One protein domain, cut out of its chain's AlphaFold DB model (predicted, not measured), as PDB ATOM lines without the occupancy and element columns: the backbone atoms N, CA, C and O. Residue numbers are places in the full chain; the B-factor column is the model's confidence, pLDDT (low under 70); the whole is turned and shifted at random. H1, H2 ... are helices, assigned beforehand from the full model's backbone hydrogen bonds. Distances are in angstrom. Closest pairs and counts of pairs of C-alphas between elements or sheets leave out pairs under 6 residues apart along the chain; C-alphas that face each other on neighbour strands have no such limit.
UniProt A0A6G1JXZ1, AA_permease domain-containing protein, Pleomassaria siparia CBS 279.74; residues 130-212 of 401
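AT A GLANCE: This is residues 130 to 212 of the 401 residues of the protein "AA_permease domain-containing protein" of Pleomassaria siparia CBS 279.74 (UniProt A0A6G1JXZ1). The long helix H1 and an arm of H3 and H4 make a V, with short H2 folded back near its closed end. The printed part has 83 residues, with helices H1 to H4 in order and no named strand: all helix. It is only just extended, close to loose: radius of gyration of the C-alphas 18.1 A, spans 62, 36 and 19 A.

IN THESE COORDINATES: H1, residues 131 to 165, runs 51.2 A from C-alpha 131 at (27.781, -12.767, 18.033). H2 is residues 172 to 179, H3 191 to 201, H4 204 to 209, ending at (15.856, -16.889, 44.335).

HOW THE PARTS SIT: H1 touches H3 with residues 153 to 161 alone, at a steep tilt of 54 degrees; C-alphas 157 and 194 are closest, 4.6 A. It touches H2 with residues 164 to 165 alone, C-alphas 164 and 178 closest, 5.0 A. In H1 and H2 every O i to N i+4 pair is within hydrogen-bond range; H3 has 6 of 7; H4, apart from H1 and H2, has 0 of 2, but 3 of 3 O i to N i+3.

THE WHOLE: The link H2 to H3 is long; residues 208 and 210 to 212 have pLDDT under 70.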
ATOM      1  N   LYS A 130      27.338 -14.413  14.025       85.62
ATOM      2  CA  LYS A 130      27.311 -12.946  14.204       85.62
ATOM      3  C   LYS A 130      27.036 -12.553  15.661       85.62
ATOM      4  O   LYS A 130      26.075 -11.847  15.968       85.62
ATOM      5  N   ARG A 131      27.933 -12.951  16.570       82.88
ATOM      6  CA  ARG A 131      27.781 -12.767  18.033       82.88
ATOM      7  C   ARG A 131      27.558 -11.313  18.470       82.88
ATOM      8  O   ARG A 131      26.736 -11.057  19.347       82.88
ATOM      9  N   THR A 132      28.233 -10.348  17.844       88.19
ATOM     10  CA  THR A 132      28.063  -8.917  18.165       88.19
ATOM     11  C   THR A 132      26.653  -8.421  17.849       88.19
ATOM     12  O   THR A 132      26.069  -7.673  18.630       88.19
ATOM     13  N   LEU A 133      26.078  -8.870  16.729       86.94
ATOM     14  CA  LEU A 133      24.723  -8.501  16.327       86.94
ATOM     15  C   LEU A 133      23.680  -9.162  17.237       86.94
ATOM     16  O   LEU A 133      22.714  -8.509  17.626       86.94
ATOM     17  N   ALA A 134      23.913 -10.416  17.639       87.19
ATOM     18  CA  ALA A 134      23.082 -11.110  18.620       87.19
ATOM     19  C   ALA A 134      23.049 -10.361  19.968       87.19
ATOM     20  O   ALA A 134      21.976 -10.141  20.529       87.19
ATOM     21  N   GLY A 135      24.208  -9.890  20.451       87.56
ATOM     22  CA  GLY A 135      24.304  -9.075  21.665       87.56
ATOM     23  C   GLY A 135      23.575  -7.732  21.552       87.56
ATOM     24  O   GLY A 135      22.838  -7.352  22.464       87.56
ATOM     25  N   PHE A 136      23.720  -7.039  20.418       91.62
ATOM     26  CA  PHE A 136      23.001  -5.793  20.145       91.62
ATOM     27  C   PHE A 136      21.479  -5.995  20.134       91.62
ATOM     28  O   PHE A 136      20.762  -5.257  20.812       91.62
ATOM     29  N   LEU A 137      20.977  -7.012  19.421       89.81
ATOM     30  CA  LEU A 137      19.543  -7.307  19.385       89.81
ATOM     31  C   LEU A 137      19.002  -7.715  20.752       89.81
ATOM     32  O   LEU A 137      17.916  -7.274  21.116       89.81
ATOM     33  N   ASN A 138      19.755  -8.488  21.534       90.12
ATOM     34  CA  ASN A 138      19.365  -8.812  22.903       90.12
ATOM     35  C   ASN A 138      19.202  -7.542  23.756       90.12
ATOM     36  O   ASN A 138      18.194  -7.378  24.441       90.12
ATOM     37  N   GLY A 139      20.146  -6.598  23.659       90.81
ATOM     38  CA  GLY A 139      20.039  -5.292  24.316       90.81
ATOM     39  C   GLY A 139      18.820  -4.487  23.847       90.81
ATOM     40  O   GLY A 139      18.081  -3.946  24.671       90.81
ATOM     41  N   ALA A 140      18.559  -4.460  22.537       93.00
ATOM     42  CA  ALA A 140      17.392  -3.792  21.961       93.00
ATOM     43  C   ALA A 140      16.066  -4.422  22.428       93.00
ATOM     44  O   ALA A 140      15.113  -3.703  22.728       93.00
ATOM     45  N   MET A 141      16.006  -5.751  22.556       89.88
ATOM     46  CA  MET A 141      14.843  -6.460  23.092       89.88
ATOM     47  C   MET A 141      14.609  -6.134  24.566       89.88
ATOM     48  O   MET A 141      13.474  -5.851  24.941       89.88
ATOM     49  N   ILE A 142      15.660  -6.093  25.390       91.19
ATOM     50  CA  ILE A 142      15.551  -5.678  26.798       91.19
ATOM     51  C   ILE A 142      14.996  -4.253  26.888       91.19
ATOM     52  O   ILE A 142      14.056  -4.005  27.644       91.19
ATOM     53  N   PHE A 143      15.517  -3.325  26.081       94.31
ATOM     54  CA  PHE A 143      14.999  -1.959  26.017       94.31
ATOM     55  C   PHE A 143      13.521  -1.921  25.596       94.31
ATOM     56  O   PHE A 143      12.717  -1.227  26.218       94.31
ATOM     57  N   SER A 144      13.140  -2.716  24.591       92.75
ATOM     58  CA  SER A 144      11.750  -2.836  24.142       92.75
ATOM     59  C   SER A 144      10.831  -3.365  25.248       92.75
ATOM     60  O   SER A 144       9.741  -2.829  25.441       92.75
ATOM     61  N   VAL A 145      11.259  -4.379  26.006       90.75
ATOM     62  CA  VAL A 145      10.493  -4.942  27.129       90.75
ATOM     63  C   VAL A 145      10.347  -3.926  28.265       90.75
ATOM     64  O   VAL A 145       9.257  -3.794  28.823       90.75
ATOM     65  N   LEU A 146      11.398  -3.164  28.587       92.75
ATOM     66  CA  LEU A 146      11.328  -2.081  29.577       92.75
ATOM     67  C   LEU A 146      10.350  -0.981  29.143       92.75
ATOM     68  O   LEU A 146       9.533  -0.529  29.945       92.75
ATOM     69  N   SER A 147      10.387  -0.587  27.867       94.19
ATOM     70  CA  SER A 147       9.449   0.386  27.303       94.19
ATOM     71  C   SER A 147       8.001  -0.113  27.393       94.19
ATOM     72  O   SER A 147       7.150   0.572  27.962       94.19
ATOM     73  N   ALA A 148       7.738  -1.345  26.945       91.31
ATOM     74  CA  ALA A 148       6.414  -1.959  27.013       91.31
ATOM     75  C   ALA A 148       5.906  -2.105  28.459       91.31
ATOM     76  O   ALA A 148       4.735  -1.853  28.733       91.31
ATOM     77  N   SER A 149       6.788  -2.437  29.407       90.75
ATOM     78  CA  SER A 149       6.448  -2.544  30.833       90.75
ATOM     79  C   SER A 149       6.005  -1.201  31.420       90.75
ATOM     80  O   SER A 149       5.014  -1.141  32.152       90.75
ATOM     81  N   ASN A 150       6.680  -0.107  31.053       92.50
ATOM     82  CA  ASN A 150       6.288   1.245  31.458       92.50
ATOM     83  C   ASN A 150       4.914   1.627  30.892       92.50
ATOM     84  O   ASN A 150       4.079   2.174  31.615       92.50
ATOM     85  N   THR A 151       4.642   1.299  29.626       91.75
ATOM     86  CA  THR A 151       3.326   1.518  29.011       91.75
ATOM     87  C   THR A 151       2.237   0.696  29.703       91.75
ATOM     88  O   THR A 151       1.175   1.233  30.015       91.75
ATOM     89  N   SER A 152       2.499  -0.569  30.031       90.94
ATOM     90  CA  SER A 152       1.557  -1.421  30.769       90.94
ATOM     91  C   SER A 152       1.246  -0.872  32.163       90.94
ATOM     92  O   SER A 152       0.083  -0.849  32.567       90.94
ATOM     93  N   LEU A 153       2.246  -0.346  32.883       91.50
ATOM     94  CA  LEU A 153       2.040   0.301  34.185       91.50
ATOM     95  C   LEU A 153       1.215   1.595  34.055       91.50
ATOM     96  O   LEU A 153       0.309   1.858  34.854       91.50
ATOM     97  N   TYR A 154       1.478   2.376  33.006       90.56
ATOM     98  CA  TYR A 154       0.683   3.545  32.639       90.56
ATOM     99  C   TYR A 154      -0.790   3.163  32.390       90.56
ATOM    100  O   TYR A 154      -1.680   3.808  32.951       90.56
ATOM    101  N   ILE A 155      -1.064   2.094  31.632       90.56
ATOM    102  CA  ILE A 155      -2.428   1.628  31.329       90.56
ATOM    103  C   ILE A 155      -3.123   1.125  32.596       90.56
ATOM    104  O   ILE A 155      -4.268   1.496  32.864       90.56
ATOM    105  N   ALA A 156      -2.435   0.310  33.398       91.12
ATOM    106  CA  ALA A 156      -2.977  -0.260  34.627       91.12
ATOM    107  C   ALA A 156      -3.390   0.828  35.632       91.12
ATOM    108  O   ALA A 156      -4.483   0.776  36.192       91.12
ATOM    109  N   SER A 157      -2.565   1.866  35.806       91.12
ATOM    110  CA  SER A 157      -2.887   2.968  36.724       91.12
ATOM    111  C   SER A 157      -4.144   3.743  36.305       91.12
ATOM    112  O   SER A 157      -4.959   4.106  37.151       91.12
ATOM    113  N   ARG A 158      -4.352   3.950  34.999       88.75
ATOM    114  CA  ARG A 158      -5.502   4.691  34.445       88.75
ATOM    115  C   ARG A 158      -6.792   3.898  34.455       88.75
ATOM    116  O   ARG A 158      -7.848   4.450  34.757       88.75
ATOM    117  N   THR A 159      -6.716   2.607  34.153       89.38
ATOM    118  CA  THR A 159      -7.883   1.725  34.255       89.38
ATOM    119  C   THR A 159      -8.331   1.600  35.709       89.38
ATOM    120  O   THR A 159      -9.525   1.710  35.991       89.38
ATOM    121  N   LEU A 160      -7.386   1.487  36.647       89.06
ATOM    122  CA  LEU A 160      -7.672   1.458  38.079       89.06
ATOM    123  C   LEU A 160      -8.220   2.795  38.596       89.06
ATOM    124  O   LEU A 160      -9.176   2.798  39.365       89.06
ATOM    125  N   TYR A 161      -7.677   3.924  38.130       89.25
ATOM    126  CA  TYR A 161      -8.209   5.260  38.407       89.25
ATOM    127  C   TYR A 161      -9.663   5.407  37.938       89.25
ATOM    128  O   TYR A 161     -10.527   5.810  38.718       89.25
ATOM    129  N   GLY A 162      -9.956   5.019  36.691       85.56
ATOM    130  CA  GLY A 162     -11.308   5.061  36.133       85.56
ATOM    131  C   GLY A 162     -12.284   4.174  36.906       85.56
ATOM    132  O   GLY A 162     -13.413   4.580  37.169       85.56
ATOM    133  N   LEU A 163     -11.835   2.995  37.346       84.69
ATOM    134  CA  LEU A 163     -12.626   2.118  38.205       84.69
ATOM    135  C   LEU A 163     -12.875   2.741  39.587       84.69
ATOM    136  O   LEU A 163     -13.983   2.639  40.110       84.69
ATOM    137  N   ALA A 164     -11.866   3.388  40.171       86.06
ATOM    138  CA  ALA A 164     -11.920   3.973  41.507       86.06
ATOM    139  C   ALA A 164     -12.803   5.227  41.603       86.06
ATOM    140  O   ALA A 164     -13.500   5.401  42.605       86.06
ATOM    141  N   LEU A 165     -12.816   6.071  40.565       83.06
ATOM    142  CA  LEU A 165     -13.725   7.223  40.461       83.06
ATOM    143  C   LEU A 165     -15.196   6.805  40.536       83.06
ATOM    144  O   LEU A 165     -16.040   7.496  41.100       83.06
ATOM    145  N   ASP A 166     -15.482   5.646  39.963       77.31
ATOM    146  CA  ASP A 166     -16.818   5.117  39.773       77.31
ATOM    147  C   ASP A 166     -17.391   4.438  41.035       77.31
ATOM    148  O   ASP A 166     -18.531   3.952  41.008       77.31
ATOM    149  N   VAL A 167     -16.612   4.342  42.119       78.50
ATOM    150  CA  VAL A 167     -16.983   3.669  43.372       78.50
ATOM    151  C   VAL A 167     -17.431   4.689  44.426       78.50
ATOM    152  O   VAL A 167     -16.649   5.560  44.807       78.50
ATOM    153  N   PRO A 168     -18.659   4.565  44.970       74.94
ATOM    154  CA  PRO A 168     -19.117   5.422  46.060       74.94
ATOM    155  C   PRO A 168     -18.307   5.190  47.355       74.94
ATOM    156  O   PRO A 168     -18.096   4.037  47.742       74.94
ATOM    157  N   PRO A 169     -17.944   6.240  48.117       74.12
ATOM    158  CA  PRO A 169     -17.157   6.126  49.354       74.12
ATOM    159  C   PRO A 169     -17.952   5.609  50.576       74.12
ATOM    160  O   PRO A 169     -17.494   5.717  51.717       74.12
ATOM    161  N   GLY A 170     -19.152   5.052  50.369       70.75
ATOM    162  CA  GLY A 170     -20.087   4.687  51.442       70.75
ATOM    163  C   GLY A 170     -19.618   3.544  52.354       70.75
ATOM    164  O   GLY A 170     -19.963   3.522  53.530       70.75
ATOM    165  N   THR A 171     -18.795   2.620  51.853       77.00
ATOM    166  CA  THR A 171     -18.267   1.466  52.612       77.00
ATOM    167  C   THR A 171     -16.770   1.636  52.882       77.00
ATOM    168  O   THR A 171     -16.087   2.296  52.102       77.00
ATOM    169  N   TRP A 172     -16.218   1.008  53.932       77.44
ATOM    170  CA  TRP A 172     -14.767   1.019  54.206       77.44
ATOM    171  C   TRP A 172     -13.938   0.609  52.979       77.44
ATOM    172  O   TRP A 172     -13.009   1.321  52.600       77.44
ATOM    173  N   LEU A 173     -14.343  -0.472  52.301       75.12
ATOM    174  CA  LEU A 173     -13.708  -0.928  51.061       75.12
ATOM    175  C   LEU A 173     -13.807   0.137  49.954       75.12
ATOM    176  O   LEU A 173     -12.825   0.427  49.279       75.12
ATOM    177  N   GLY A 174     -14.973   0.778  49.829       76.56
ATOM    178  CA  GLY A 174     -15.203   1.869  48.881       76.56
ATOM    179  C   GLY A 174     -14.309   3.080  49.140       76.56
ATOM    180  O   GLY A 174     -13.774   3.644  48.196       76.56
ATOM    181  N   ARG A 175     -14.052   3.436  50.407       78.44
ATOM    182  CA  ARG A 175     -13.109   4.515  50.757       78.44
ATOM    183  C   ARG A 175     -11.675   4.180  50.362       78.44
ATOM    184  O   ARG A 175     -10.981   5.058  49.865       78.44
ATOM    185  N   GLN A 176     -11.223   2.943  50.579       80.56
ATOM    186  CA  GLN A 176      -9.866   2.543  50.182       80.56
ATOM    187  C   GLN A 176      -9.709   2.541  48.662       80.56
ATOM    188  O   GLN A 176      -8.730   3.077  48.153       80.56
ATOM    189  N   VAL A 177     -10.701   2.023  47.936       81.50
ATOM    190  CA  VAL A 177     -10.705   2.063  46.471       81.50
ATOM    191  C   VAL A 177     -10.754   3.507  45.974       81.50
ATOM    192  O   VAL A 177      -9.976   3.869  45.101       81.50
ATOM    193  N   HIS A 178     -11.564   4.374  46.583       82.38
ATOM    194  CA  HIS A 178     -11.652   5.783  46.201       82.38
ATOM    195  C   HIS A 178     -10.328   6.544  46.388       82.38
ATOM    196  O   HIS A 178     -10.020   7.428  45.595       82.38
ATOM    197  N   LYS A 179      -9.474   6.169  47.353       80.94
ATOM    198  CA  LYS A 179      -8.122   6.754  47.477       80.94
ATOM    199  C   LYS A 179      -7.250   6.502  46.246       80.94
ATOM    200  O   LYS A 179      -6.397   7.329  45.937       80.94
ATOM    201  N   LEU A 180      -7.476   5.412  45.512       83.62
ATOM    202  CA  LEU A 180      -6.769   5.135  44.256       83.62
ATOM    203  C   LEU A 180      -7.165   6.118  43.143       83.62
ATOM    204  O   LEU A 180      -6.419   6.275  42.182       83.62
ATOM    205  N   SER A 181      -8.291   6.825  43.294       82.94
ATOM    206  CA  SER A 181      -8.708   7.902  42.387       82.94
ATOM    207  C   SER A 181      -8.059   9.259  42.694       82.94
ATOM    208  O   SER A 181      -8.378  10.260  42.060       82.94
ATOM    209  N   THR A 182      -7.145   9.335  43.665       82.50
ATOM    210  CA  THR A 182      -6.460  10.596  43.970       82.50
ATOM    211  C   THR A 182      -5.413  10.912  42.905       82.50
ATOM    212  O   THR A 182      -4.546  10.097  42.588       82.50
ATOM    213  N   VAL A 183      -5.513  12.115  42.342       84.50
ATOM    214  CA  VAL A 183      -4.595  12.625  41.322       84.50
ATOM    215  C   VAL A 183      -3.650  13.623  41.967       84.50
ATOM    216  O   VAL A 183      -4.077  14.470  42.750       84.50
ATOM    217  N   VAL A 184      -2.366  13.539  41.629       84.06
ATOM    218  CA  VAL A 184      -1.381  14.525  42.078       84.06
ATOM    219  C   VAL A 184      -1.613  15.838  41.317       84.06
ATOM    220  O   VAL A 184      -1.514  15.831  40.089       84.06
ATOM    221  N   PRO A 185      -1.877  16.975  41.995       75.12
ATOM    222  CA  PRO A 185      -2.247  18.231  41.329       75.12
ATOM    223  C   PRO A 185      -1.194  18.764  40.352       75.12
ATOM    224  O   PRO A 185      -1.537  19.413  39.373       75.12
ATOM    225  N   GLN A 186       0.085  18.490  40.616       75.94
ATOM    226  CA  GLN A 186       1.203  19.007  39.823       75.94
ATOM    227  C   GLN A 186       1.446  18.222  38.529       75.94
ATOM    228  O   GLN A 186       1.860  18.803  37.533       75.94
ATOM    229  N   THR A 187       1.212  16.907  38.539       77.25
ATOM    230  CA  THR A 187       1.547  16.024  37.409       77.25
ATOM    231  C   THR A 187       0.319  15.476  36.692       77.25
ATOM    232  O   THR A 187       0.445  14.952  35.590       77.25
ATOM    233  N   GLY A 188      -0.868  15.551  37.301       79.56
ATOM    234  CA  GLY A 188      -2.083  14.953  36.748       79.56
ATOM    235  C   GLY A 188      -2.081  13.419  36.769       79.56
ATOM    236  O   GLY A 188      -2.974  12.802  36.195       79.56
ATOM    237  N   VAL A 189      -1.103  12.783  37.430       84.38
ATOM    238  CA  VAL A 189      -0.950  11.320  37.455       84.38
ATOM    239  C   VAL A 189      -1.623  10.722  38.700       84.38
ATOM    240  O   VAL A 189      -1.417  11.234  39.808       84.38
ATOM    241  N   PRO A 190      -2.383   9.613  38.570       87.50
ATOM    242  CA  PRO A 190      -2.933   8.886  39.712       87.50
ATOM    243  C   PRO A 190      -1.837   8.065  40.418       87.50
ATOM    244  O   PRO A 190      -1.695   6.858  40.209       87.50
ATOM    245  N   ALA A 191      -1.027   8.728  41.250       86.94
ATOM    246  CA  ALA A 191       0.148   8.127  41.890       86.94
ATOM    247  C   ALA A 191      -0.202   6.933  42.794       86.94
ATOM    248  O   ALA A 191       0.505   5.930  42.783       86.94
ATOM    249  N   ALA A 192      -1.316   7.002  43.531       87.38
ATOM    250  CA  ALA A 192      -1.762   5.905  44.389       87.38
ATOM    251  C   ALA A 192      -2.095   4.637  43.582       87.38
ATOM    252  O   ALA A 192      -1.674   3.542  43.955       87.38
ATOM    253  N   ALA A 193      -2.795   4.785  42.449       88.75
ATOM    254  CA  ALA A 193      -3.088   3.676  41.544       88.75
ATOM    255  C   ALA A 193      -1.810   3.104  40.914       88.75
ATOM    256  O   ALA A 193      -1.656   1.888  40.842       88.75
ATOM    257  N   LEU A 194      -0.873   3.967  40.513       90.31
ATOM    258  CA  LEU A 194       0.411   3.556  39.941       90.31
ATOM    259  C   LEU A 194       1.251   2.747  40.936       90.31
ATOM    260  O   LEU A 194       1.722   1.662  40.595       90.31
ATOM    261  N   ILE A 195       1.407   3.239  42.169       90.81
ATOM    262  CA  ILE A 195       2.153   2.538  43.224       90.81
ATOM    263  C   ILE A 195       1.487   1.199  43.532       90.81
ATOM    264  O   ILE A 195       2.175   0.186  43.625       90.81
ATOM    265  N   PHE A 196       0.156   1.165  43.634       91.06
ATOM    266  CA  PHE A 196      -0.575  -0.079  43.858       91.06
ATOM    267  C   PHE A 196      -0.315  -1.107  42.747       91.06
ATOM    268  O   PHE A 196      -0.014  -2.267  43.039       91.06
ATOM    269  N   SER A 197      -0.365  -0.691  41.478       89.88
ATOM    270  CA  SER A 197      -0.042  -1.561  40.342       89.88
ATOM    271  C   SER A 197       1.406  -2.058  40.382       89.88
ATOM    272  O   SER A 197       1.634  -3.242  40.161       89.88
ATOM    273  N   ALA A 198       2.378  -1.203  40.717       89.56
ATOM    274  CA  ALA A 198       3.786  -1.596  40.805       89.56
ATOM    275  C   ALA A 198       4.044  -2.586  41.956       89.56
ATOM    276  O   ALA A 198       4.663  -3.633  41.761       89.56
ATOM    277  N   VAL A 199       3.516  -2.297  43.148       90.44
ATOM    278  CA  VAL A 199       3.672  -3.142  44.343       90.44
ATOM    279  C   VAL A 199       3.011  -4.511  44.154       90.44
ATOM    280  O   VAL A 199       3.537  -5.511  44.636       90.44
ATOM    281  N   SER A 200       1.917  -4.594  43.393       86.69
ATOM    282  CA  SER A 200       1.224  -5.865  43.117       86.69
ATOM    283  C   SER A 200       2.103  -6.902  42.398       86.69
ATOM    284  O   SER A 200       1.860  -8.101  42.528       86.69
ATOM    285  N   PHE A 201       3.139  -6.460  41.676       84.50
ATOM    286  CA  PHE A 201       4.024  -7.327  40.888       84.50
ATOM    287  C   PHE A 201       5.501  -7.269  41.309       84.50
ATOM    288  O   PHE A 201       6.326  -7.985  40.742       84.50
ATOM    289  N   ILE A 202       5.850  -6.487  42.338       87.38
ATOM    290  CA  ILE A 202       7.241  -6.311  42.796       87.38
ATOM    291  C   ILE A 202       7.890  -7.610  43.295       87.38
ATOM    292  O   ILE A 202       9.108  -7.733  43.304       87.38
ATOM    293  N   TRP A 203       7.082  -8.591  43.696       83.44
ATOM    294  CA  TRP A 203       7.537  -9.885  44.202       83.44
ATOM    295  C   TRP A 203       8.022 -10.836  43.091       83.44
ATOM    296  O   TRP A 203       8.764 -11.771  43.386       83.44
ATOM    297  N   LEU A 204       7.647 -10.602  41.824       80.38
ATOM    298  CA  LEU A 204       7.937 -11.513  40.708       80.38
ATOM    299  C   LEU A 204       9.435 -11.814  40.514       80.38
ATOM    300  O   LEU A 204       9.779 -12.991  40.395       80.38
ATOM    301  N   PRO A 205      10.355 -10.826  40.531       78.94
ATOM    302  CA  PRO A 205      11.781 -11.099  40.346       78.94
ATOM    303  C   PRO A 205      12.383 -11.956  41.468       78.94
ATOM    304  O   PRO A 205      13.340 -12.695  41.237       78.94
ATOM    305  N   PHE A 206      11.814 -11.890  42.678       80.38
ATOM    306  CA  PHE A 206      12.319 -12.603  43.852       80.38
ATOM    307  C   PHE A 206      12.003 -14.104  43.832       80.38
ATOM    308  O   PHE A 206      12.641 -14.868  44.553       80.38
ATOM    309  N   ILE A 207      11.082 -14.560  42.978       73.25
ATOM    310  CA  ILE A 207      10.769 -15.992  42.824       73.25
ATOM    311  C   ILE A 207      11.983 -16.766  42.298       73.25
ATOM    312  O   ILE A 207      12.202 -17.912  42.691       73.25
ATOM    313  N   ASN A 208      12.827 -16.110  41.497       69.56
ATOM    314  CA  ASN A 208      14.049 -16.692  40.932       69.56
ATOM    315  C   ASN A 208      15.099 -17.063  41.992       69.56
ATOM    316  O   ASN A 208      16.036 -17.804  41.700       69.56
ATOM    317  N   LEU A 209      14.958 -16.565  43.226       71.94
ATOM    318  CA  LEU A 209      15.856 -16.889  44.335       71.94
ATOM    319  C   LEU A 209      15.597 -18.290  44.909       71.94
ATOM    320  O   LEU A 209      16.465 -18.852  45.582       71.94
ATOM    321  N   LYS A 210      14.424 -18.883  44.650       68.25
ATOM    322  CA  LYS A 210      14.076 -20.212  45.158       68.25
ATOM    323  C   LYS A 210      14.685 -21.305  44.272       68.25
ATOM    324  O   LYS A 210      14.299 -21.476  43.119       68.25
ATOM    325  N   LYS A 211      15.600 -22.102  44.837       58.44
ATOM    326  CA  LYS A 211      16.158 -23.294  44.170       58.44
ATOM    327  C   LYS A 211      15.032 -24.275  43.798       58.44
ATOM    328  O   LYS A 211      14.186 -24.579  44.636       58.44
ATOM    329  N   GLY A 212      15.032 -24.757  42.552       57.38
ATOM    330  CA  GLY A 212      14.059 -25.732  42.034       57.38
ATOM    331  C   GLY A 212      12.766 -25.143  41.452       57.38
ATOM    332  O   GLY A 212      11.914 -25.900  41.000       57.38
TER     333      GLY A 212